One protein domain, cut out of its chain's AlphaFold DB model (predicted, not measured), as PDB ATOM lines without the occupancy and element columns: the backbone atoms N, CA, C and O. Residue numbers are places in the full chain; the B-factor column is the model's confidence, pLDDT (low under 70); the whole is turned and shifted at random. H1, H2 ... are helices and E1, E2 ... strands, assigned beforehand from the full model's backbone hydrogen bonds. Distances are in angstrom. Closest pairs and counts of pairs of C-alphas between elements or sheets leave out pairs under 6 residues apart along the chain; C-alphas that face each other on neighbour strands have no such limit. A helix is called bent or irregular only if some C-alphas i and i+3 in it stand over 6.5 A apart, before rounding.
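What this domain is: This is residues 18 to 203 of the 203 residues of a protein of Halothiobacillaceae bacterium (UniProt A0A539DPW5). A single long sheet of eleven strands, twisted and curled into an open trough, forms the body, with E3 to E7 bending along their own length. Three short helices sit at its margin: H1 beside the start of E2, H2 beside the start of E5, and H3 by the ends of E7, E10 and E11. The printed part has 186 residues, in the order E1 H1 E2 E3 E4 H2 E5 E6 E7 E8 E9 E10 H3 E11; the strands lie in the sheet in that same order, all antiparallel, and the class is mostly strand. The whole is only just compact, close to loose, with a radius of gyration of the C-alphas of 18.8 A, and elongated, spanning 59 by 38 by 28 A.

Where its parts are: The sheet begins with E1, residues 18 to 21, with C-alpha 18 at (125.412, 150.582, 118.736). E2 is residues 30 to 39, E3 42 to 51 and E4 56 to 66. E5, residues 80 to 95, is 31.2 A long; E6, residues 100 to 116, 32.4 A; E7, residues 120 to 133, 36.9 A. E8 is residues 136 to 143, E9 149 to 157, E10 162 to 171 and E11 194 to 202, where C-alpha 202 is at (142.858, 121.842, 132.541). H1 is residues 23 to 28, H2 67 to 73 and H3 177 to 186, 14.5 A long.

How they stand to each other: E2 E3 E4 and E5 to E10 are meanders, each strand the antiparallel neighbour of the one before. In the hairpin E5 and E6, N 86 and O 109 are 2.8 A apart, within hydrogen-bond range. E5 bends by 97 degrees at residue 90 and E6 by 106 degrees at residue 103. The edge strands E1 and E11 are apart; between E1 and E2, N 20 and O 34 are within hydrogen-bond range at 2.9 A, and between E10 and E11, N 165 and O 199 are within hydrogen-bond range at 2.8 A. H1 stands at the sheet's level, height 3.0 A, and touches E2, closest C-alphas Ser 25 and Val 31, 5.9 A. H2, only just irregular with C-alphas 69 and 72 6.6 A apart, is over none of the strands and touches E5, closest C-alphas His 68 and Ile 81, 5.1 A. H3 makes two layers with the sheet, a helix on one face; its closest C-alphas to E7 are Asp 178 and Ala 121, 6.3 A. In H3 every O i to N i+4 pair is within hydrogen-bond range; H1 has 0 of 2 and H2 0 of 3, against 2 of 3 and 3 of 4 O i to N i+3 pairs.

The domain as a whole: The farthest C-alphas, of Leu 27 and Ala 175, are 60.2 A apart. The printed part has no cut and no long link. Mean pLDDT of the printed part is 90.0; residues 75 to 76 are under 70.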
ATOM      1  N   THR A  18     126.778 150.612 119.274       81.25
ATOM      2  CA  THR A  18     125.412 150.582 118.736       81.25
ATOM      3  C   THR A  18     124.842 149.189 118.915       81.25
ATOM      4  O   THR A  18     125.477 148.207 118.535       81.25
ATOM      5  N   TRP A  19     123.636 149.106 119.470       81.88
ATOM      6  CA  TRP A  19     122.897 147.860 119.601       81.88
ATOM      7  C   TRP A  19     121.492 148.024 119.027       81.88
ATOM      8  O   TRP A  19     120.859 149.071 119.189       81.88
ATOM      9  N   GLN A  20     121.001 146.995 118.343       83.56
ATOM     10  CA  GLN A  20     119.655 146.963 117.786       83.56
ATOM     11  C   GLN A  20     118.992 145.635 118.131       83.56
ATOM     12  O   GLN A  20     119.532 144.573 117.861       83.56
ATOM     13  N   PHE A  21     117.812 145.699 118.744       82.75
ATOM     14  CA  PHE A  21     117.009 144.514 119.029       82.75
ATOM     15  C   PHE A  21     116.462 143.892 117.737       82.75
ATOM     16  O   PHE A  21     116.043 144.623 116.833       82.75
ATOM     17  N   THR A  22     116.398 142.559 117.687       82.62
ATOM     18  CA  THR A  22     115.943 141.788 116.520       82.62
ATOM     19  C   THR A  22     114.636 141.030 116.841       82.62
ATOM     20  O   THR A  22     114.683 139.850 117.184       82.62
ATOM     21  N   PRO A  23     113.435 141.637 116.701       78.06
ATOM     22  CA  PRO A  23     112.167 141.047 117.166       78.06
ATOM     23  C   PRO A  23     111.839 139.658 116.602       78.06
ATOM     24  O   PRO A  23     111.293 138.813 117.308       78.06
ATOM     25  N   GLY A  24     112.220 139.380 115.349       79.38
ATOM     26  CA  GLY A  24     112.012 138.070 114.715       79.38
ATOM     27  C   GLY A  24     112.802 136.923 115.360       79.38
ATOM     28  O   GLY A  24     112.604 135.760 115.014       79.38
ATOM     29  N   SER A  25     113.711 137.212 116.295       73.25
ATOM     30  CA  SER A  25     114.391 136.185 117.081       73.25
ATOM     31  C   SER A  25     113.462 135.524 118.103       73.25
ATOM     32  O   SER A  25     113.670 134.355 118.422       73.25
ATOM     33  N   LEU A  26     112.416 136.222 118.563       74.94
ATOM     34  CA  LEU A  26     111.472 135.708 119.562       74.94
ATOM     35  C   LEU A  26     110.697 134.492 119.048       74.94
ATOM     36  O   LEU A  26     110.502 133.535 119.789       74.94
ATOM     37  N   LEU A  27     110.355 134.481 117.755       79.25
ATOM     38  CA  LEU A  27     109.731 133.330 117.089       79.25
ATOM     39  C   LEU A  27     110.630 132.082 117.096       79.25
ATOM     40  O   LEU A  27     110.144 130.969 116.952       79.25
ATOM     41  N   ARG A  28     111.944 132.264 117.277       79.31
ATOM     42  CA  ARG A  28     112.941 131.196 117.430       79.31
ATOM     43  C   ARG A  28     113.295 130.931 118.901       79.31
ATOM     44  O   ARG A  28     114.335 130.340 119.172       79.31
ATOM     45  N   GLY A  29     112.481 131.408 119.847       82.12
ATOM     46  CA  GLY A  29     112.674 131.179 121.283       82.12
ATOM     47  C   GLY A  29     113.929 131.841 121.861       82.12
ATOM     48  O   GLY A  29     114.535 131.313 122.793       82.12
ATOM     49  N   ARG A  30     114.371 132.972 121.292       85.44
ATOM     50  CA  ARG A  30     115.570 133.683 121.757       85.44
ATOM     51  C   ARG A  30     115.419 135.200 121.692       85.44
ATOM     52  O   ARG A  30     114.770 135.735 120.794       85.44
ATOM     53  N   VAL A  31     116.079 135.904 122.600       87.88
ATOM     54  CA  VAL A  31     116.224 137.367 122.578       87.88
ATOM     55  C   VAL A  31     117.562 137.675 121.920       87.88
ATOM     56  O   VAL A  31     118.580 137.200 122.409       87.88
ATOM     57  N   ALA A  32     117.580 138.418 120.813       88.50
ATOM     58  CA  ALA A  32     118.811 138.729 120.084       88.50
ATOM     59  C   ALA A  32     118.977 140.226 119.807       88.50
ATOM     60  O   ALA A  32     118.001 140.968 119.668       88.50
ATOM     61  N   TYR A  33     120.239 140.629 119.711       87.94
ATOM     62  CA  TYR A  33     120.700 141.978 119.447       87.94
ATOM     63  C   TYR A  33     121.821 141.960 118.409       87.94
ATOM     64  O   TYR A  33     122.803 141.226 118.542       87.94
ATOM     65  N   ASP A  34     121.702 142.820 117.409       88.50
ATOM     66  CA  ASP A  34     122.806 143.203 116.542       88.50
ATOM     67  C   ASP A  34     123.681 144.202 117.295       88.50
ATOM     68  O   ASP A  34     123.203 145.254 117.720       88.50
ATOM     69  N   VAL A  35     124.956 143.874 117.481       88.94
ATOM     70  CA  VAL A  35     125.908 144.690 118.231       88.94
ATOM     71  C   VAL A  35     127.027 145.124 117.306       88.94
ATOM     72  O   VAL A  35     127.616 144.312 116.599       88.94
ATOM     73  N   THR A  36     127.325 146.420 117.322       89.44
ATOM     74  CA  THR A  36     128.498 147.005 116.677       89.44
ATOM     75  C   THR A  36     129.266 147.825 117.699       89.44
ATOM     76  O   THR A  36     128.722 148.724 118.340       89.44
ATOM     77  N   PHE A  37     130.544 147.512 117.832       87.88
ATOM     78  CA  PHE A  37     131.509 148.203 118.661       87.88
ATOM     79  C   PHE A  37     132.618 148.741 117.765       87.88
ATOM     80  O   PHE A  37     133.123 148.026 116.900       87.88
ATOM     81  N   ASN A  38     132.996 149.995 117.967       88.75
ATOM     82  CA  ASN A  38     134.124 150.592 117.273       88.75
ATOM     83  C   ASN A  38     134.854 151.564 118.210       88.75
ATOM     84  O   ASN A  38     134.239 152.463 118.793       88.75
ATOM     85  N   ASN A  39     136.155 151.338 118.343       84.50
ATOM     86  CA  ASN A  39     137.144 152.107 119.078       84.50
ATOM     87  C   ASN A  39     138.396 152.276 118.192       84.50
ATOM     88  O   ASN A  39     138.525 151.580 117.189       84.50
ATOM     89  N   SER A  40     139.319 153.178 118.546       78.31
ATOM     90  CA  SER A  40     140.498 153.514 117.720       78.31
ATOM     91  C   SER A  40     141.250 152.292 117.186       78.31
ATOM     92  O   SER A  40     141.570 152.249 116.002       78.31
ATOM     93  N   ASP A  41     141.457 151.286 118.039       84.06
ATOM     94  CA  ASP A  41     142.314 150.129 117.748       84.06
ATOM     95  C   ASP A  41     141.552 148.793 117.750       84.06
ATOM     96  O   ASP A  41     142.145 147.721 117.591       84.06
ATOM     97  N   ALA A  42     140.226 148.841 117.915       90.38
ATOM     98  CA  ALA A  42     139.386 147.654 117.980       90.38
ATOM     99  C   ALA A  42     137.975 147.906 117.444       90.38
ATOM    100  O   ALA A  42     137.311 148.869 117.817       90.38
ATOM    101  N   TRP A  43     137.472 146.984 116.628       93.62
ATOM    102  CA  TRP A  43     136.085 146.991 116.176       93.62
ATOM    103  C   TRP A  43     135.505 145.584 116.212       93.62
ATOM    104  O   TRP A  43     136.210 144.599 116.020       93.62
ATOM    105  N   ALA A  44     134.206 145.466 116.441       94.12
ATOM    106  CA  ALA A  44     133.491 144.203 116.361       94.12
ATOM    107  C   ALA A  44     132.063 144.444 115.876       94.12
ATOM    108  O   ALA A  44     131.444 145.450 116.207       94.12
ATOM    109  N   LYS A  45     131.523 143.517 115.095       94.69
ATOM    110  CA  LYS A  45     130.123 143.496 114.679       94.69
ATOM    111  C   LYS A  45     129.611 142.068 114.711       94.69
ATOM    112  O   LYS A  45     130.311 141.175 114.248       94.69
ATOM    113  N   GLY A  46     128.416 141.837 115.227       93.94
ATOM    114  CA  GLY A  46     127.864 140.490 115.292       93.94
ATOM    115  C   GLY A  46     126.486 140.444 115.920       93.94
ATOM    116  O   GLY A  46     125.956 141.452 116.379       93.94
ATOM    117  N   ASN A  47     125.909 139.252 115.922       92.56
ATOM    118  CA  ASN A  47     124.624 138.968 116.541       92.56
ATOM    119  C   ASN A  47     124.874 138.278 117.881       92.56
ATOM    120  O   ASN A  47     125.484 137.208 117.916       92.56
ATOM    121  N   LEU A  48     124.391 138.878 118.965       93.06
ATOM    122  CA  LEU A  48     124.409 138.305 120.308       93.06
ATOM    123  C   LEU A  48     122.982 137.979 120.723       93.06
ATOM    124  O   LEU A  48     122.103 138.829 120.634       93.06
ATOM    125  N   GLY A  49     122.734 136.771 121.203       92.50
ATOM    126  CA  GLY A  49     121.426 136.395 121.710       92.50
ATOM    127  C   GLY A  49     121.487 135.467 122.906       92.50
ATOM    128  O   GLY A  49     122.519 134.880 123.208       92.50
ATOM    129  N   VAL A  50     120.351 135.345 123.582       93.19
ATOM    130  CA  VAL A  50     120.146 134.458 124.726       93.19
ATOM    131  C   VAL A  50     118.899 133.626 124.461       93.19
ATOM    132  O   VAL A  50     117.849 134.172 124.106       93.19
ATOM    133  N   THR A  51     119.015 132.306 124.572       91.44
ATOM    134  CA  THR A  51     117.869 131.390 124.465       91.44
ATOM    135  C   THR A  51     117.072 131.369 125.769       91.44
ATOM    136  O   THR A  51     117.573 131.769 126.819       91.44
ATOM    137  N   LEU A  52     115.839 130.854 125.739       86.12
ATOM    138  CA  LEU A  52     115.052 130.643 126.965       86.12
ATOM    139  C   LEU A  52     115.759 129.735 127.992       86.12
ATOM    140  O   LEU A  52     115.535 129.885 129.187       86.12
ATOM    141  N   GLY A  53     116.641 128.836 127.538       84.50
ATOM    142  CA  GLY A  53     117.475 127.986 128.396       84.50
ATOM    143  C   GLY A  53     118.725 128.673 128.960       84.50
ATOM    144  O   GLY A  53     119.521 128.025 129.632       84.50
ATOM    145  N   GLY A  54     118.934 129.965 128.683       89.75
ATOM    146  CA  GLY A  54     120.086 130.729 129.173       89.75
ATOM    147  C   GLY A  54     121.374 130.548 128.363       89.75
ATOM    148  O   GLY A  54     122.410 131.090 128.747       89.75
ATOM    149  N   THR A  55     121.335 129.831 127.237       93.25
ATOM    150  CA  THR A  55     122.489 129.686 126.337       93.25
ATOM    151  C   THR A  55     122.759 131.006 125.625       93.25
ATOM    152  O   THR A  55     121.871 131.561 124.969       93.25
ATOM    153  N   LEU A  56     123.998 131.489 125.714       93.94
ATOM    154  CA  LEU A  56     124.483 132.616 124.926       93.94
ATOM    155  C   LEU A  56     124.812 132.136 123.513       93.94
ATOM    156  O   LEU A  56     125.582 131.196 123.332       93.94
ATOM    157  N   VAL A  57     124.245 132.805 122.518       94.56
ATOM    158  CA  VAL A  57     124.418 132.506 121.097       94.56
ATOM    159  C   VAL A  57     125.082 133.696 120.428       94.56
ATOM    160  O   VAL A  57     124.507 134.781 120.358       94.56
ATOM    161  N   LEU A  58     126.284 133.484 119.907       94.69
ATOM    162  CA  LEU A  58     126.999 134.427 119.064       94.69
ATOM    163  C   LEU A  58     126.925 133.936 117.624       94.69
ATOM    164  O   LEU A  58     127.137 132.757 117.359       94.69
ATOM    165  N   SER A  59     126.628 134.825 116.683       94.31
ATOM    166  CA  SER A  59     126.620 134.473 115.261       94.31
ATOM    167  C   SER A  59     127.048 135.638 114.384       94.31
ATOM    168  O   SER A  59     126.893 136.801 114.766       94.31
ATOM    169  N   ALA A  60     127.611 135.315 113.218       93.75
ATOM    170  CA  ALA A  60     128.112 136.288 112.245       93.75
ATOM    171  C   ALA A  60     129.013 137.374 112.873       93.75
ATOM    172  O   ALA A  60     128.978 138.541 112.474       93.75
ATOM    173  N   LEU A  61     129.797 136.994 113.884       95.56
ATOM    174  CA  LEU A  61     130.674 137.902 114.600       95.56
ATOM    175  C   LEU A  61     131.948 138.103 113.782       95.56
ATOM    176  O   LEU A  61     132.654 137.159 113.450       95.56
ATOM    177  N   LYS A  62     132.255 139.352 113.463       97.06
ATOM    178  CA  LYS A  62     133.521 139.767 112.866       97.06
ATOM    179  C   LYS A  62     134.125 140.841 113.737       97.06
ATOM    180  O   LYS A  62     133.414 141.758 114.138       97.06
ATOM    181  N   GLY A  63     135.414 140.765 114.000       95.88
ATOM    182  CA  GLY A  63     136.081 141.793 114.771       95.88
ATOM    183  C   GLY A  63     137.574 141.831 114.550       95.88
ATOM    184  O   GLY A  63     138.169 140.922 113.976       95.88
ATOM    185  N   GLN A  64     138.152 142.916 115.025       96.06
ATOM    186  CA  GLN A  64     139.567 143.180 115.047       96.06
ATOM    187  C   GLN A  64     139.920 143.790 116.394       96.06
ATOM    188  O   GLN A  64     139.211 144.669 116.878       96.06
ATOM    189  N   PHE A  65     141.033 143.361 116.968       94.88
ATOM    190  CA  PHE A  65     141.603 143.968 118.162       94.88
ATOM    191  C   PHE A  65     143.119 143.789 118.162       94.88
ATOM    192  O   PHE A  65     143.670 142.940 117.453       94.88
ATOM    193  N   ALA A  66     143.814 144.610 118.937       94.75
ATOM    194  CA  ALA A  66     145.248 144.474 119.110       94.75
ATOM    195  C   ALA A  66     145.572 143.243 119.975       94.75
ATOM    196  O   ALA A  66     144.903 142.976 120.970       94.75
ATOM    197  N   ALA A  67     146.609 142.484 119.614       93.31
ATOM    198  CA  ALA A  67     146.929 141.221 120.287       93.31
ATOM    199  C   ALA A  67     147.307 141.397 121.771       93.31
ATOM    200  O   ALA A  67     147.100 140.485 122.569       93.31
ATOM    201  N   HIS A  68     147.799 142.580 122.155       90.81
ATOM    202  CA  HIS A  68     148.153 142.891 123.541       90.81
ATOM    203  C   HIS A  68     146.941 142.897 124.487       90.81
ATOM    204  O   HIS A  68     147.104 142.645 125.677       90.81
ATOM    205  N   GLU A  69     145.725 143.105 123.972       88.44
ATOM    206  CA  GLU A  69     144.482 143.015 124.754       88.44
ATOM    207  C   GLU A  69     144.274 141.595 125.318       88.44
ATOM    208  O   GLU A  69     143.709 141.409 126.399       88.44
ATOM    209  N   LEU A  70     144.805 140.572 124.630       85.75
ATOM    210  CA  LEU A  70     144.739 139.180 125.082       85.75
ATOM    211  C   LEU A  70     145.709 138.863 126.225       85.75
ATOM    212  O   LEU A  70     145.603 137.803 126.841       85.75
ATOM    213  N   GLN A  71     146.652 139.754 126.534       83.31
ATOM    214  CA  GLN A  71     147.691 139.479 127.523       83.31
ATOM    215  C   GLN A  71     147.130 139.331 128.944       83.31
ATOM    216  O   GLN A  71     147.673 138.566 129.740       83.31
ATOM    217  N   SER A  72     145.998 139.977 129.237       80.88
ATOM    218  CA  SER A  72     145.258 139.807 130.495       80.88
ATOM    219  C   SER A  72     144.806 138.357 130.741       80.88
ATOM    220  O   SER A  72     144.712 137.926 131.889       80.88
ATOM    221  N   TYR A  73     144.608 137.575 129.674       79.62
ATOM    222  CA  TYR A  73     144.254 136.155 129.740       79.62
ATOM    223  C   TYR A  73     145.476 135.226 129.817       79.62
ATOM    224  O   TYR A  73     145.320 134.019 129.993       79.62
ATOM    225  N   LEU A  74     146.697 135.770 129.728       74.88
ATOM    226  CA  LEU A  74     147.965 135.032 129.785       74.88
ATOM    227  C   LEU A  74     148.871 135.531 130.933       74.88
ATOM    228  O   LEU A  74     150.039 135.850 130.705       74.88
ATOM    229  N   PRO A  75     148.385 135.564 132.192       63.44
ATOM    230  CA  PRO A  75     149.047 136.264 133.301       63.44
ATOM    231  C   PRO A  75     150.414 135.691 133.707       63.44
ATOM    232  O   PRO A  75     151.149 136.329 134.452       63.44
ATOM    233  N   ARG A  76     150.765 134.483 133.251       69.56
ATOM    234  CA  ARG A  76     152.040 133.816 133.568       69.56
ATOM    235  C   ARG A  76     153.104 133.957 132.477       69.56
ATOM    236  O   ARG A  76     154.196 133.425 132.646       69.56
ATOM    237  N   SER A  77     152.803 134.631 131.366       71.25
ATOM    238  CA  SER A  77     153.773 134.827 130.288       71.25
ATOM    239  C   SER A  77     154.528 136.146 130.482       71.25
ATOM    240  O   SER A  77     153.895 137.203 130.439       71.25
ATOM    241  N   PRO A  78     155.868 136.134 130.632       74.69
ATOM    242  CA  PRO A  78     156.666 137.362 130.636       74.69
ATOM    243  C   PRO A  78     156.721 138.026 129.249       74.69
ATOM    244  O   PRO A  78     157.218 139.138 129.110       74.69
ATOM    245  N   ALA A  79     156.224 137.345 128.216       83.69
ATOM    246  CA  ALA A  79     156.279 137.790 126.840       83.69
ATOM    247  C   ALA A  79     155.083 138.693 126.496       83.69
ATOM    248  O   ALA A  79     153.930 138.282 126.648       83.69
ATOM    249  N   ARG A  80     155.350 139.905 125.999       88.25
ATOM    250  CA  ARG A  80     154.335 140.794 125.420       88.25
ATOM    251  C   ARG A  80     153.972 140.331 124.017       88.25
ATOM    252  O   ARG A  80     154.851 140.089 123.198       88.25
ATOM    253  N   ILE A  81     152.671 140.235 123.757       91.88
ATOM    254  CA  ILE A  81     152.123 139.807 122.470       91.88
ATOM    255  C   ILE A  81     151.711 141.043 121.677       91.88
ATOM    256  O   ILE A  81     150.996 141.910 122.177       91.88
ATOM    257  N   GLU A  82     152.161 141.121 120.433       94.12
ATOM    258  CA  GLU A  82     151.939 142.250 119.535       94.12
ATOM    259  C   GLU A  82     151.334 141.797 118.200       94.12
ATOM    260  O   GLU A  82     151.321 140.614 117.856       94.12
ATOM    261  N   GLY A  83     150.818 142.757 117.434       95.00
ATOM    262  CA  GLY A  83     150.130 142.520 116.167       95.00
ATOM    263  C   GLY A  83     148.620 142.707 116.279       95.00
ATOM    264  O   GLY A  83     148.104 143.260 117.255       95.00
ATOM    265  N   THR A  84     147.905 142.249 115.260       96.38
ATOM    266  CA  THR A  84     146.460 142.448 115.118       96.38
ATOM    267  C   THR A  84     145.763 141.106 115.010       96.38
ATOM    268  O   THR A  84     146.142 140.273 114.194       96.38
ATOM    269  N   VAL A  85     144.723 140.897 115.806       96.88
ATOM    270  CA  VAL A  85     143.895 139.696 115.750       96.88
ATOM    271  C   VAL A  85     142.611 140.029 115.008       96.88
ATOM    272  O   VAL A  85     141.897 140.954 115.381       96.88
ATOM    273  N   LEU A  86     142.327 139.270 113.955       97.25
ATOM    274  CA  LEU A  86     141.084 139.296 113.198       97.25
ATOM    275  C   LEU A  86     140.274 138.061 113.587       97.25
ATOM    276  O   LEU A  86     140.722 136.936 113.386       97.25
ATOM    277  N   LEU A  87     139.083 138.266 114.130       96.88
ATOM    278  CA  LEU A  87     138.159 137.211 114.525       96.88
ATOM    279  C   LEU A  87     137.008 137.158 113.523       96.88
ATOM    280  O   LEU A  87     136.356 138.170 113.278       96.88
ATOM    281  N   THR A  88     136.732 135.981 112.970       97.62
ATOM    282  CA  THR A  88     135.523 135.701 112.188       97.62
ATOM    283  C   THR A  88     134.864 134.461 112.756       97.62
ATOM    284  O   THR A  88     135.388 133.367 112.637       97.62
ATOM    285  N   LEU A  89     133.711 134.619 113.381       96.62
ATOM    286  CA  LEU A  89     132.987 133.555 114.048       96.62
ATOM    287  C   LEU A  89     131.598 133.433 113.428       96.62
ATOM    288  O   LEU A  89     130.793 134.366 113.449       96.62
ATOM    289  N   GLU A  90     131.322 132.265 112.871       96.44
ATOM    290  CA  GLU A  90     130.051 131.957 112.227       96.44
ATOM    291  C   GLU A  90     128.986 131.656 113.275       96.44
ATOM    292  O   GLU A  90     127.900 132.242 113.244       96.44
ATOM    293  N   ALA A  91     129.339 130.809 114.245       94.88
ATOM    294  CA  ALA A  91     128.490 130.433 115.362       94.88
ATOM    295  C   ALA A  91     129.331 130.131 116.608       94.88
ATOM    296  O   ALA A  91     130.346 129.441 116.519       94.88
ATOM    297  N   ALA A  92     128.884 130.586 117.778       95.44
ATOM    298  CA  ALA A  92     129.300 130.017 119.051       95.44
ATOM    299  C   ALA A  92     128.159 129.967 120.059       95.44
ATOM    300  O   ALA A  92     127.410 130.932 120.208       95.44
ATOM    301  N   HIS A  93     128.067 128.853 120.775       94.69
ATOM    302  CA  HIS A  93     127.102 128.627 121.840       94.69
ATOM    303  C   HIS A  93     127.849 128.413 123.151       94.69
ATOM    304  O   HIS A  93     128.683 127.513 123.260       94.69
ATOM    305  N   TYR A  94     127.549 129.238 124.144       93.75
ATOM    306  CA  TYR A  94     128.115 129.136 125.482       93.75
ATOM    307  C   TYR A  94     126.993 128.972 126.496       93.75
ATOM    308  O   TYR A  94     126.038 129.745 126.490       93.75
ATOM    309  N   VAL A  95     127.115 127.976 127.370       92.50
ATOM    310  CA  VAL A  95     126.160 127.673 128.437       92.50
ATOM    311  C   VAL A  95     126.758 128.174 129.755       92.50
ATOM    312  O   VAL A  95     127.632 127.509 130.321       92.50
ATOM    313  N   PRO A  96     126.328 129.344 130.272       90.75
ATOM    314  CA  PRO A  96     126.929 129.935 131.467       90.75
ATOM    315  C   PRO A  96     126.761 129.076 132.721       90.75
ATOM    316  O   PRO A  96     127.675 129.029 133.542       90.75
ATOM    317  N   ALA A  97     125.630 128.373 132.847       89.44
ATOM    318  CA  ALA A  97     125.335 127.502 133.987       89.44
ATOM    319  C   ALA A  97     126.370 126.373 134.147       89.44
ATOM    320  O   ALA A  97     126.759 126.040 135.262       89.44
ATOM    321  N   GLU A  98     126.862 125.838 133.030       88.12
ATOM    322  CA  GLU A  98     127.864 124.767 132.996       88.12
ATOM    323  C   GLU A  98     129.292 125.293 132.819       88.12
ATOM    324  O   GLU A  98     130.246 124.520 132.879       88.12
ATOM    325  N   LYS A  99     129.451 126.603 132.574       86.75
ATOM    326  CA  LYS A  99     130.706 127.217 132.120       86.75
ATOM    327  C   LYS A  99     131.308 126.430 130.952       86.75
ATOM    328  O   LYS A  99     132.478 126.069 130.976       86.75
ATOM    329  N   ARG A 100     130.499 126.121 129.937       87.19
ATOM    330  CA  ARG A 100     130.900 125.255 128.817       87.19
ATOM    331  C   ARG A 100     130.609 125.923 127.484       87.19
ATOM    332  O   ARG A 100     129.542 126.499 127.288       87.19
ATOM    333  N   VAL A 101     131.556 125.823 126.555       90.25
ATOM    334  CA  VAL A 101     131.325 126.153 125.146       90.25
ATOM    335  C   VAL A 101     130.814 124.889 124.460       90.25
ATOM    336  O   VAL A 101     131.516 123.880 124.423       90.25
ATOM    337  N   GLU A 102     129.581 124.924 123.967       89.38
ATOM    338  CA  GLU A 102     128.945 123.794 123.280       89.38
ATOM    339  C   GLU A 102     129.316 123.728 121.812       89.38
ATOM    340  O   GLU A 102     129.518 122.653 121.260       89.38
ATOM    341  N   THR A 103     129.365 124.883 121.159       92.88
ATOM    342  CA  THR A 103     129.637 124.974 119.731       92.88
ATOM    343  C   THR A 103     130.508 126.184 119.477       92.88
ATOM    344  O   THR A 103     130.295 127.234 120.078       92.88
ATOM    345  N   VAL A 104     131.478 126.046 118.583       96.12
ATOM    346  CA  VAL A 104     132.254 127.139 118.018       96.12
ATOM    347  C   VAL A 104     132.633 126.766 116.588       96.12
ATOM    348  O   VAL A 104     133.094 125.657 116.312       96.12
ATOM    349  N   MET A 105     132.416 127.694 115.669       97.50
ATOM    350  CA  MET A 105     132.820 127.560 114.279       97.50
ATOM    351  C   MET A 105     133.288 128.914 113.777       97.50
ATOM    352  O   MET A 105     132.547 129.899 113.839       97.50
ATOM    353  N   GLY A 106     134.531 128.970 113.320       97.62
ATOM    354  CA  GLY A 106     135.113 130.208 112.833       97.62
ATOM    355  C   GLY A 106     136.622 130.157 112.689       97.62
ATOM    356  O   GLY A 106     137.258 129.110 112.779       97.62
ATOM    357  N   GLU A 107     137.193 131.332 112.489       97.75
ATOM    358  CA  GLU A 107     138.591 131.556 112.195       97.75
ATOM    359  C   GLU A 107     139.131 132.729 113.015       97.75
ATOM    360  O   GLU A 107     138.465 133.747 113.226       97.75
ATOM    361  N   VAL A 108     140.382 132.600 113.438       97.50
ATOM    362  CA  VAL A 108     141.167 133.659 114.067       97.50
ATOM    363  C   VAL A 108     142.438 133.837 113.253       97.50
ATOM    364  O   VAL A 108     143.179 132.880 113.050       97.50
ATOM    365  N   VAL A 109     142.714 135.051 112.788       97.75
ATOM    366  CA  VAL A 109     143.948 135.379 112.070       97.75
ATOM    367  C   VAL A 109     144.758 136.361 112.896       97.75
ATOM    368  O   VAL A 109     144.297 137.461 113.184       97.75
ATOM    369  N   TRP A 110     145.980 135.987 113.251       97.12
ATOM    370  CA  TRP A 110     146.938 136.865 113.907       97.12
ATOM    371  C   TRP A 110     147.884 137.443 112.855       97.12
ATOM    372  O   TRP A 110     148.752 136.748 112.328       97.12
ATOM    373  N   LYS A 111     147.670 138.713 112.508       96.62
ATOM    374  CA  LYS A 111     148.459 139.477 111.542       96.62
ATOM    375  C   LYS A 111     149.616 140.203 112.214       96.62
ATOM    376  O   LYS A 111     149.443 140.773 113.293       96.62
ATOM    377  N   ASN A 112     150.757 140.251 111.527       95.06
ATOM    378  CA  ASN A 112     151.987 140.897 111.994       95.06
ATOM    379  C   ASN A 112     152.345 140.463 113.423       95.06
ATOM    380  O   ASN A 112     152.683 141.287 114.275       95.06
ATOM    381  N   ALA A 113     152.199 139.164 113.679       95.12
ATOM    382  CA  ALA A 113     152.462 138.538 114.953       95.12
ATOM    383  C   ALA A 113     153.895 138.824 115.383       95.12
ATOM    384  O   ALA A 113     154.845 138.580 114.633       95.12
ATOM    385  N   ALA A 114     154.040 139.344 116.592       93.06
ATOM    386  CA  ALA A 114     155.329 139.580 117.210       93.06
ATOM    387  C   ALA A 114     155.243 139.304 118.708       93.06
ATOM    388  O   ALA A 114     154.183 139.444 119.324       93.06
ATOM    389  N   ILE A 115     156.367 138.892 119.277       90.06
ATOM    390  CA  ILE A 115     156.517 138.672 120.708       90.06
ATOM    391  C   ILE A 115     157.740 139.447 121.188       90.06
ATOM    392  O   ILE A 115     158.783 139.418 120.540       90.06
ATOM    393  N   THR A 116     157.612 140.106 122.333       88.00
ATOM    394  CA  THR A 116     158.693 140.863 122.965       88.00
ATOM    395  C   THR A 116     158.916 140.326 124.376       88.00
ATOM    396  O   THR A 116     158.011 140.381 125.207       88.00
ATOM    397  N   VAL A 117     160.108 139.784 124.642       82.06
ATOM    398  CA  VAL A 117     160.536 139.350 125.993       82.06
ATOM    399  C   VAL A 117     161.661 140.254 126.480       82.06
ATOM    400  O   VAL A 117     161.517 140.937 127.487       82.06
ATOM    401  N   ILE A 118     162.756 140.279 125.719       80.06
ATOM    402  CA  ILE A 118     163.863 141.231 125.866       80.06
ATOM    403  C   ILE A 118     163.888 142.074 124.594       80.06
ATOM    404  O   ILE A 118     163.583 143.261 124.631       80.06
ATOM    405  N   ASP A 119     164.102 141.408 123.458       83.19
ATOM    406  CA  ASP A 119     164.004 141.999 122.129       83.19
ATOM    407  C   ASP A 119     162.703 141.593 121.432       83.19
ATOM    408  O   ASP A 119     162.094 140.557 121.733       83.19
ATOM    409  N   ARG A 120     162.272 142.429 120.485       88.25
ATOM    410  CA  ARG A 120     161.084 142.178 119.669       88.25
ATOM    411  C   ARG A 120     161.399 141.174 118.562       88.25
ATOM    412  O   ARG A 120     162.128 141.487 117.624       88.25
ATOM    413  N   ALA A 121     160.747 140.020 118.607       89.31
ATOM    414  CA  ALA A 121     160.808 138.988 117.582       89.31
ATOM    415  C   ALA A 121     159.541 139.010 116.714       89.31
ATOM    416  O   ALA A 121     158.437 138.733 117.185       89.31
ATOM    417  N   THR A 122     159.685 139.326 115.424       92.06
ATOM    418  CA  THR A 122     158.567 139.248 114.462       92.06
ATOM    419  C   THR A 122     158.420 137.824 113.943       92.06
ATOM    420  O   THR A 122     159.387 137.274 113.416       92.06
ATOM    421  N   LEU A 123     157.213 137.265 114.065       92.50
ATOM    422  CA  LEU A 123     156.873 135.870 113.783       92.50
ATOM    423  C   LEU A 123     156.177 135.685 112.423       92.50
ATOM    424  O   LEU A 123     156.358 134.657 111.787       92.50
ATOM    425  N   GLY A 124     155.415 136.676 111.948       94.25
ATOM    426  CA  GLY A 124     154.706 136.603 110.663       94.25
ATOM    427  C   GLY A 124     153.187 136.636 110.820       94.25
ATOM    428  O   GLY A 124     152.668 137.448 111.580       94.25
ATOM    429  N   ASN A 125     152.465 135.800 110.077       96.38
ATOM    430  CA  ASN A 125     151.003 135.744 110.120       96.38
ATOM    431  C   ASN A 125     150.543 134.309 110.369       96.38
ATOM    432  O   ASN A 125     151.051 133.385 109.736       96.38
ATOM    433  N   PHE A 126     149.539 134.134 111.222       97.31
ATOM    434  CA  PHE A 126     149.001 132.816 111.557       97.31
ATOM    435  C   PHE A 126     147.487 132.799 111.454       97.31
ATOM    436  O   PHE A 126     146.823 133.797 111.729       97.31
ATOM    437  N   LYS A 127     146.939 131.642 111.098       97.88
ATOM    438  CA  LYS A 127     145.507 131.378 111.048       97.88
ATOM    439  C   LYS A 127     145.182 130.164 111.891       97.88
ATOM    440  O   LYS A 127     145.811 129.121 111.745       97.88
ATOM    441  N   MET A 128     144.173 130.313 112.731       97.88
ATOM    442  CA  MET A 128     143.581 129.263 113.536       97.88
ATOM    443  C   MET A 128     142.141 129.052 113.083       97.88
ATOM    444  O   MET A 128     141.351 129.991 113.099       97.88
ATOM    445  N   VAL A 129     141.797 127.828 112.700       98.25
ATOM    446  CA  VAL A 129     140.421 127.423 112.392       98.25
ATOM    447  C   VAL A 129     139.866 126.665 113.588       98.25
ATOM    448  O   VAL A 129     140.527 125.761 114.095       98.25
ATOM    449  N   LEU A 130     138.678 127.049 114.041       97.75
ATOM    450  CA  LEU A 130     137.974 126.469 115.178       97.75
ATOM    451  C   LEU A 130     136.763 125.681 114.683       97.75
ATOM    452  O   LEU A 130     135.961 126.185 113.894       97.75
ATOM    453  N   THR A 131     136.612 124.452 115.164       97.69
ATOM    454  CA  THR A 131     135.488 123.583 114.806       97.69
ATOM    455  C   THR A 131     135.108 122.703 115.984       97.69
ATOM    456  O   THR A 131     135.952 122.017 116.559       97.69
ATOM    457  N   THR A 132     133.828 122.683 116.331       96.38
ATOM    458  CA  THR A 132     133.292 121.712 117.286       96.38
ATOM    459  C   THR A 132     133.156 120.334 116.654       96.38
ATOM    460  O   THR A 132     132.623 120.184 115.559       96.38
ATOM    461  N   THR A 133     133.610 119.326 117.384       93.19
ATOM    462  CA  THR A 133     133.469 117.903 117.089       93.19
ATOM    463  C   THR A 133     132.787 117.201 118.263       93.19
ATOM    464  O   THR A 133     132.540 117.799 119.311       93.19
ATOM    465  N   GLU A 134     132.518 115.904 118.124       88.62
ATOM    466  CA  GLU A 134     131.961 115.081 119.208       88.62
ATOM    467  C   GLU A 134     132.851 115.052 120.463       88.62
ATOM    468  O   GLU A 134     132.360 114.887 121.578       88.62
ATOM    469  N   THR A 135     134.164 115.232 120.301       87.38
ATOM    470  CA  THR A 135     135.146 115.146 121.390       87.38
ATOM    471  C   THR A 135     135.461 116.492 122.044       87.38
ATOM    472  O   THR A 135     136.151 116.523 123.067       87.38
ATOM    473  N   GLY A 136     134.952 117.599 121.494       92.69
ATOM    474  CA  GLY A 136     135.173 118.946 122.009       92.69
ATOM    475  C   GLY A 136     135.389 119.977 120.906       92.69
ATOM    476  O   GLY A 136     134.785 119.921 119.842       92.69
ATOM    477  N   ILE A 137     136.237 120.962 121.170       95.75
ATOM    478  CA  ILE A 137     136.571 122.031 120.232       95.75
ATOM    479  C   ILE A 137     137.960 121.765 119.674       95.75
ATOM    480  O   ILE A 137     138.947 121.838 120.406       95.75
ATOM    481  N   ASN A 138     138.029 121.495 118.376       97.25
ATOM    482  CA  ASN A 138     139.277 121.393 117.643       97.25
ATOM    483  C   ASN A 138     139.729 122.770 117.156       97.25
ATOM    484  O   ASN A 138     138.938 123.564 116.649       97.25
ATOM    485  N   ALA A 139     141.029 123.014 117.269       97.62
ATOM    486  CA  ALA A 139     141.723 124.155 116.701       97.62
ATOM    487  C   ALA A 139     142.812 123.648 115.752       97.62
ATOM    488  O   ALA A 139     143.595 122.781 116.127       97.62
ATOM    489  N   VAL A 140     142.895 124.190 114.540       98.19
ATOM    490  CA  VAL A 140     143.990 123.909 113.599       98.19
ATOM    491  C   VAL A 140     144.709 125.208 113.301       98.19
ATOM    492  O   VAL A 140     144.097 126.144 112.795       98.19
ATOM    493  N   ILE A 141     145.998 125.264 113.616       97.69
ATOM    494  CA  ILE A 141     146.856 126.434 113.441       97.69
ATOM    495  C   ILE A 141     147.807 126.185 112.279       97.69
ATOM    496  O   ILE A 141     148.412 125.118 112.180       97.69
ATOM    497  N   LYS A 142     147.943 127.187 111.416       96.94
ATOM    498  CA  LYS A 142     148.896 127.204 110.308       96.94
ATOM    499  C   LYS A 142     149.403 128.615 110.037       96.94
ATOM    500  O   LYS A 142     148.776 129.601 110.431       96.94
ATOM    501  N   GLU A 143     150.504 128.705 109.313       95.19
ATOM    502  CA  GLU A 143     150.968 129.956 108.720       95.19
ATOM    503  C   GLU A 143     149.935 130.517 107.719       95.19
ATOM    504  O   GLU A 143     149.254 129.776 107.003       95.19
ATOM    505  N   ASP A 144     149.800 131.843 107.679       93.75
ATOM    506  CA  ASP A 144     148.921 132.572 106.757       93.75
ATOM    507  C   ASP A 144     149.743 133.472 105.822       93.75
ATOM    508  O   ASP A 144     149.777 134.697 105.960       93.75
ATOM    509  N   GLY A 145     150.431 132.847 104.867       88.75
ATOM    510  CA  GLY A 145     151.304 133.513 103.900       88.75
ATOM    511  C   GLY A 145     152.744 133.021 104.008       88.75
ATOM    512  O   GLY A 145     152.962 131.868 104.358       88.75
ATOM    513  N   LYS A 146     153.705 133.887 103.667       84.50
ATOM    514  CA  LYS A 146     155.132 133.660 103.922       84.50
ATOM    515  C   LYS A 146     155.586 134.565 105.062       84.50
ATOM    516  O   LYS A 146     155.297 135.763 105.049       84.50
ATOM    517  N   GLY A 147     156.329 134.006 105.999       87.31
ATOM    518  CA  GLY A 147     156.921 134.686 107.134       87.31
ATOM    519  C   GLY A 147     158.248 134.043 107.532       87.31
ATOM    520  O   GLY A 147     158.644 133.026 106.963       87.31
ATOM    521  N   PRO A 148     158.953 134.646 108.503       91.56
ATOM    522  CA  PRO A 148     160.240 134.149 108.993       91.56
ATOM    523  C   PRO A 148     160.099 132.915 109.908       91.56
ATOM    524  O   PRO A 148     161.100 132.306 110.289       91.56
ATOM    525  N   LEU A 149     158.861 132.556 110.272       92.31
ATOM    526  CA  LEU A 149     158.525 131.434 111.134       92.31
ATOM    527  C   LEU A 149     157.339 130.659 110.547       92.31
ATOM    528  O   LEU A 149     156.235 131.191 110.431       92.31
ATOM    529  N   GLN A 150     157.557 129.385 110.244       93.38
ATOM    530  CA  GLN A 150     156.494 128.443 109.927       93.38
ATOM    531  C   GLN A 150     155.991 127.826 111.233       93.38
ATOM    532  O   GLN A 150     156.787 127.364 112.053       93.38
ATOM    533  N   ALA A 151     154.675 127.782 111.421       93.44
ATOM    534  CA  ALA A 151     154.060 127.081 112.541       93.44
ATOM    535  C   ALA A 151     152.853 126.281 112.062       93.44
ATOM    536  O   ALA A 151     152.016 126.791 111.318       93.44
ATOM    537  N   GLU A 152     152.758 125.043 112.530       96.06
ATOM    538  CA  GLU A 152     151.638 124.146 112.275       96.06
ATOM    539  C   GLU A 152     151.279 123.431 113.571       96.06
ATOM    540  O   GLU A 152     152.159 123.006 114.320       96.06
ATOM    541  N   GLY A 153     149.992 123.300 113.871       97.12
ATOM    542  CA  GLY A 153     149.584 122.636 115.097       97.12
ATOM    543  C   GLY A 153     148.099 122.360 115.190       97.12
ATOM    544  O   GLY A 153     147.284 122.892 114.437       97.12
ATOM    545  N   THR A 154     147.758 121.516 116.150       97.69
ATOM    546  CA  THR A 154     146.391 121.155 116.491       97.69
ATOM    547  C   THR A 154     146.166 121.313 117.986       97.69
ATOM    548  O   THR A 154     147.022 120.996 118.814       97.69
ATOM    549  N   GLY A 155     144.999 121.832 118.338       96.69
ATOM    550  CA  GLY A 155     144.508 121.934 119.700       96.69
ATOM    551  C   GLY A 155     143.183 121.202 119.838       96.69
ATOM    552  O   GLY A 155     142.389 121.179 118.901       96.69
ATOM    553  N   LEU A 156     142.937 120.627 121.008       96.25
ATOM    554  CA  LEU A 156     141.652 120.071 121.401       96.25
ATOM    555  C   LEU A 156     141.311 120.594 122.790       96.25
ATOM    556  O   LEU A 156     142.073 120.382 123.734       96.25
ATOM    557  N   LEU A 157     140.152 121.231 122.917       94.31
ATOM    558  CA  LEU A 157     139.536 121.546 124.195       94.31
ATOM    559  C   LEU A 157     138.349 120.614 124.425       94.31
ATOM    560  O   LEU A 157     137.335 120.712 123.737       94.31
ATOM    561  N   LYS A 158     138.469 119.713 125.396       92.12
ATOM    562  CA  LYS A 158     137.433 118.733 125.723       92.12
ATOM    563  C   LYS A 158     136.337 119.338 126.597       92.12
ATOM    564  O   LYS A 158     136.518 120.353 127.273       92.12
ATOM    565  N   THR A 159     135.198 118.654 126.627       86.81
ATOM    566  CA  THR A 159     134.028 119.017 127.442       86.81
ATOM    567  C   THR A 159     134.309 118.996 128.945       86.81
ATOM    568  O   THR A 159     133.733 119.787 129.685       86.81
ATOM    569  N   ASP A 160     135.243 118.156 129.400       88.94
ATOM    570  CA  ASP A 160     135.692 118.078 130.797       88.94
ATOM    571  C   ASP A 160     136.678 119.190 131.196       88.94
ATOM    572  O   ASP A 160     137.211 119.173 132.312       88.94
ATOM    573  N   ARG A 161     136.905 120.148 130.287       87.56
ATOM    574  CA  ARG A 161     137.831 121.278 130.408       87.56
ATOM    575  C   ARG A 161     139.308 120.911 130.346       87.56
ATOM    576  O   ARG A 161     140.160 121.773 130.552       87.56
ATOM    577  N   SER A 162     139.645 119.661 130.042       92.56
ATOM    578  CA  SER A 162     141.017 119.338 129.666       92.56
ATOM    579  C   SER A 162     141.323 119.899 128.280       92.56
ATOM    580  O   SER A 162     140.471 119.912 127.390       92.56
ATOM    581  N   TYR A 163     142.545 120.385 128.096       93.62
ATOM    582  CA  TYR A 163     143.027 120.823 126.796       93.62
ATOM    583  C   TYR A 163     144.340 120.134 126.452       93.62
ATOM    584  O   TYR A 163     145.144 119.797 127.325       93.62
ATOM    585  N   GLN A 164     144.552 119.948 125.156       95.25
ATOM    586  CA  GLN A 164     145.808 119.501 124.583       95.25
ATOM    587  C   GLN A 164     146.135 120.371 123.377       95.25
ATOM    588  O   GLN A 164     145.260 120.682 122.578       95.25
ATOM    589  N   PHE A 165     147.401 120.724 123.232       95.62
ATOM    590  CA  PHE A 165     147.946 121.358 122.049       95.62
ATOM    591  C   PHE A 165     149.206 120.616 121.631       95.62
ATOM    592  O   PHE A 165     150.060 120.338 122.471       95.62
ATOM    593  N   ASN A 166     149.330 120.329 120.340       96.44
ATOM    594  CA  ASN A 166     150.551 119.821 119.739       96.44
ATOM    595  C   ASN A 166     150.871 120.658 118.508       96.44
ATOM    596  O   ASN A 166     149.995 120.918 117.689       96.44
ATOM    597  N   GLY A 167     152.126 121.042 118.343       95.88
ATOM    598  CA  GLY A 167     152.547 121.790 117.172       95.88
ATOM    599  C   GLY A 167     154.017 121.612 116.866       95.88
ATOM    600  O   GLY A 167     154.779 121.049 117.651       95.88
ATOM    601  N   VAL A 168     154.409 122.111 115.709       95.38
ATOM    602  CA  VAL A 168     155.794 122.239 115.288       95.38
ATOM    603  C   VAL A 168     156.014 123.657 114.793       95.38
ATOM    604  O   VAL A 168     155.175 124.227 114.093       95.38
ATOM    605  N   VAL A 169     157.145 124.229 115.182       93.94
ATOM    606  CA  VAL A 169     157.556 125.565 114.762       93.94
ATOM    607  C   VAL A 169     158.947 125.481 114.153       93.94
ATOM    608  O   VAL A 169     159.827 124.829 114.711       93.94
ATOM    609  N   ARG A 170     159.152 126.129 113.009       93.06
ATOM    610  CA  ARG A 170     160.409 126.117 112.259       93.06
ATOM    611  C   ARG A 170     160.759 127.531 111.813       93.06
ATOM    612  O   ARG A 170     159.912 128.236 111.273       93.06
ATOM    613  N   VAL A 171     162.013 127.935 112.003       92.19
ATOM    614  CA  VAL A 171     162.524 129.170 111.393       92.19
ATOM    615  C   VAL A 171     162.762 128.909 109.911       92.19
ATOM    616  O   VAL A 171     163.452 127.960 109.549       92.19
ATOM    617  N   THR A 172     162.171 129.731 109.053       89.31
ATOM    618  CA  THR A 172     162.357 129.659 107.594       89.31
ATOM    619  C   THR A 172     163.474 130.591 107.128       89.31
ATOM    620  O   THR A 172     164.145 130.303 106.139       89.31
ATOM    621  N   ASP A 173     163.707 131.683 107.862       86.12
ATOM    622  CA  ASP A 173     164.778 132.646 107.619       86.12
ATOM    623  C   ASP A 173     165.901 132.492 108.656       86.12
ATOM    624  O   ASP A 173     165.863 133.072 109.741       86.12
ATOM    625  N   ASN A 174     166.930 131.712 108.318       80.12
ATOM    626  CA  ASN A 174     168.063 131.454 109.212       80.12
ATOM    627  C   ASN A 174     168.921 132.697 109.510       80.12
ATOM    628  O   ASN A 174     169.752 132.637 110.415       80.12
ATOM    629  N   ALA A 175     168.732 133.820 108.804       85.94
ATOM    630  CA  ALA A 175     169.382 135.082 109.163       85.94
ATOM    631  C   ALA A 175     168.766 135.713 110.430       85.94
ATOM    632  O   ALA A 175     169.377 136.583 111.057       85.94
ATOM    633  N   ARG A 176     167.577 135.256 110.849       86.88
ATOM    634  CA  ARG A 176     166.872 135.701 112.060       86.88
ATOM    635  C   ARG A 176     167.400 135.002 113.306       86.88
ATOM    636  O   ARG A 176     166.765 134.109 113.872       86.88
ATOM    637  N   ASN A 177     168.575 135.441 113.752       85.81
ATOM    638  CA  ASN A 177     169.218 134.944 114.972       85.81
ATOM    639  C   ASN A 177     168.315 135.060 116.212       85.81
ATOM    640  O   ASN A 177     168.363 134.184 117.073       85.81
ATOM    641  N   ASP A 178     167.462 136.086 116.276       85.44
ATOM    642  CA  ASP A 178     166.458 136.278 117.326       85.44
ATOM    643  C   ASP A 178     165.480 135.094 117.413       85.44
ATOM    644  O   ASP A 178     165.246 134.550 118.494       85.44
ATOM    645  N   LEU A 179     164.966 134.629 116.270       87.19
ATOM    646  CA  LEU A 179     164.041 133.495 116.206       87.19
ATOM    647  C   LEU A 179     164.744 132.166 116.471       87.19
ATOM    648  O   LEU A 179     164.215 131.320 117.193       87.19
ATOM    649  N   VAL A 180     165.948 131.985 115.919       87.19
ATOM    650  CA  VAL A 180     166.742 130.765 116.127       87.19
ATOM    651  C   VAL A 180     167.082 130.591 117.607       87.19
ATOM    652  O   VAL A 180     166.934 129.496 118.150       87.19
ATOM    653  N   GLN A 181     167.515 131.658 118.279       83.81
ATOM    654  CA  GLN A 181     167.802 131.627 119.712       83.81
ATOM    655  C   GLN A 181     166.522 131.433 120.530       83.81
ATOM    656  O   GLN A 181     166.497 130.575 121.411       83.81
ATOM    657  N   GLY A 182     165.446 132.156 120.201       81.88
ATOM    658  CA  GLY A 182     164.152 132.024 120.869       81.88
ATOM    659  C   GLY A 182     163.600 130.596 120.832       81.88
ATOM    660  O   GLY A 182     163.210 130.063 121.867       81.88
ATOM    661  N   LEU A 183     163.636 129.930 119.673       84.56
ATOM    662  CA  LEU A 183     163.188 128.539 119.561       84.56
ATOM    663  C   LEU A 183     164.041 127.570 120.387       84.56
ATOM    664  O   LEU A 183     163.488 126.648 120.982       84.56
ATOM    665  N   ARG A 184     165.359 127.795 120.483       84.19
ATOM    666  CA  ARG A 184     166.255 126.966 121.309       84.19
ATOM    667  C   ARG A 184     165.946 127.055 122.804       84.19
ATOM    668  O   ARG A 184     166.192 126.086 123.516       84.19
ATOM    669  N   PHE A 185     165.403 128.179 123.274       81.62
ATOM    670  CA  PHE A 185     164.912 128.292 124.653       81.62
ATOM    671  C   PHE A 185     163.643 127.474 124.897       81.62
ATOM    672  O   PHE A 185     163.407 127.043 126.022       81.62
ATOM    673  N   ILE A 186     162.827 127.258 123.863       82.94
ATOM    674  CA  ILE A 186     161.590 126.478 123.966       82.94
ATOM    675  C   ILE A 186     161.886 124.974 123.898       82.94
ATOM    676  O   ILE A 186     161.274 124.193 124.622       82.94
ATOM    677  N   GLY A 187     162.827 124.560 123.047       85.62
ATOM    678  CA  GLY A 187     163.217 123.161 122.916       85.62
ATOM    679  C   GLY A 187     164.312 122.927 121.881       85.62
ATOM    680  O   GLY A 187     164.772 123.841 121.197       85.62
ATOM    681  N   GLN A 188     164.740 121.672 121.757       87.88
ATOM    682  CA  GLN A 188     165.735 121.287 120.759       87.88
ATOM    683  C   GLN A 188     165.077 121.073 119.385       87.88
ATOM    684  O   GLN A 188     164.058 120.380 119.309       87.88
ATOM    685  N   PRO A 189     165.643 121.638 118.301       87.88
ATOM    686  CA  PRO A 189     165.196 121.340 116.946       87.88
ATOM    687  C   PRO A 189     165.401 119.865 116.592       87.88
ATOM    688  O   PRO A 189     166.401 119.256 116.973       87.88
ATOM    689  N   ASP A 190     164.474 119.301 115.826       87.38
ATOM    690  CA  ASP A 190     164.612 117.982 115.222       87.38
ATOM    691  C   ASP A 190     165.526 118.004 113.980       87.38
ATOM    692  O   ASP A 190     166.063 119.041 113.585       87.38
ATOM    693  N   GLY A 191     165.704 116.846 113.332       82.81
ATOM    694  CA  GLY A 191     166.527 116.723 112.122       82.81
ATOM    695  C   GLY A 191     166.045 117.555 110.923       82.81
ATOM    696  O   GLY A 191     166.774 117.681 109.946       82.81
ATOM    697  N   GLN A 192     164.842 118.135 110.989       83.00
ATOM    698  CA  GLN A 192     164.288 119.050 109.989       83.00
ATOM    699  C   GLN A 192     164.266 120.510 110.481       83.00
ATOM    700  O   GLN A 192     163.598 121.352 109.876       83.00
ATOM    701  N   GLY A 193     164.947 120.819 111.589       83.19
ATOM    702  CA  GLY A 193     165.011 122.159 112.174       83.19
ATOM    703  C   GLY A 193     163.720 122.615 112.864       83.19
ATOM    704  O   GLY A 193     163.590 123.798 113.174       83.19
ATOM    705  N   GLY A 194     162.758 121.713 113.084       91.19
ATOM    706  CA  GLY A 194     161.495 122.013 113.753       91.19
ATOM    707  C   GLY A 194     161.574 121.779 115.260       91.19
ATOM    708  O   GLY A 194     162.093 120.764 115.710       91.19
ATOM    709  N   VAL A 195     161.024 122.689 116.057       93.69
ATOM    710  CA  VAL A 195     160.841 122.503 117.502       93.69
ATOM    711  C   VAL A 195     159.409 122.052 117.757       93.69
ATOM    712  O   VAL A 195     158.455 122.726 117.362       93.69
ATOM    713  N   LYS A 196     159.253 120.900 118.415       93.38
ATOM    714  CA  LYS A 196     157.941 120.365 118.793       93.38
ATOM    715  C   LYS A 196     157.441 121.033 120.066       93.38
ATOM    716  O   LYS A 196     158.158 121.120 121.057       93.38
ATOM    717  N   LEU A 197     156.183 121.447 120.037       91.69
ATOM    718  CA  LEU A 197     155.450 122.001 121.163       91.69
ATOM    719  C   LEU A 197     154.392 120.990 121.592       91.69
ATOM    720  O   LEU A 197     153.631 120.508 120.754       91.69
ATOM    721  N   SER A 198     154.319 120.691 122.885       92.75
ATOM    722  CA  SER A 198     153.212 119.922 123.447       92.75
ATOM    723  C   SER A 198     152.823 120.508 124.792       92.75
ATOM    724  O   SER A 198     153.653 120.637 125.690       92.75
ATOM    725  N   TYR A 199     151.556 120.883 124.912       91.06
ATOM    726  CA  TYR A 199     150.982 121.402 126.143       91.06
ATOM    727  C   TYR A 199     149.717 120.626 126.455       91.06
ATOM    728  O   TYR A 199     148.867 120.418 125.591       91.06
ATOM    729  N   THR A 200     149.568 120.230 127.709       93.69
ATOM    730  CA  THR A 200     148.336 119.659 128.239       93.69
ATOM    731  C   THR A 200     147.992 120.366 129.534       93.69
ATOM    732  O   THR A 200     148.864 120.879 130.237       93.69
ATOM    733  N   GLY A 201     146.708 120.431 129.844       90.88
ATOM    734  CA  GLY A 201     146.264 121.048 131.079       90.88
ATOM    735  C   GLY A 201     144.764 120.968 131.251       90.88
ATOM    736  O   GLY A 201     144.068 120.236 130.545       90.88
ATOM    737  N   LYS A 202     144.274 121.728 132.223       88.50
ATOM    738  CA  LYS A 202     142.858 121.842 132.541       88.50
ATOM    739  C   LYS A 202     142.550 123.281 132.929       88.50
ATOM    740  O   LYS A 202     143.343 123.883 133.652       88.50
ATOM    741  N   TRP A 203     141.440 123.809 132.423       70.50
ATOM    742  CA  TRP A 203     140.990 125.177 132.687       70.50
ATOM    743  C   TRP A 203     139.831 125.237 133.690       70.50
ATOM    744  O   TRP A 203     139.018 124.282 133.774       70.50
TER     745      TRP A 203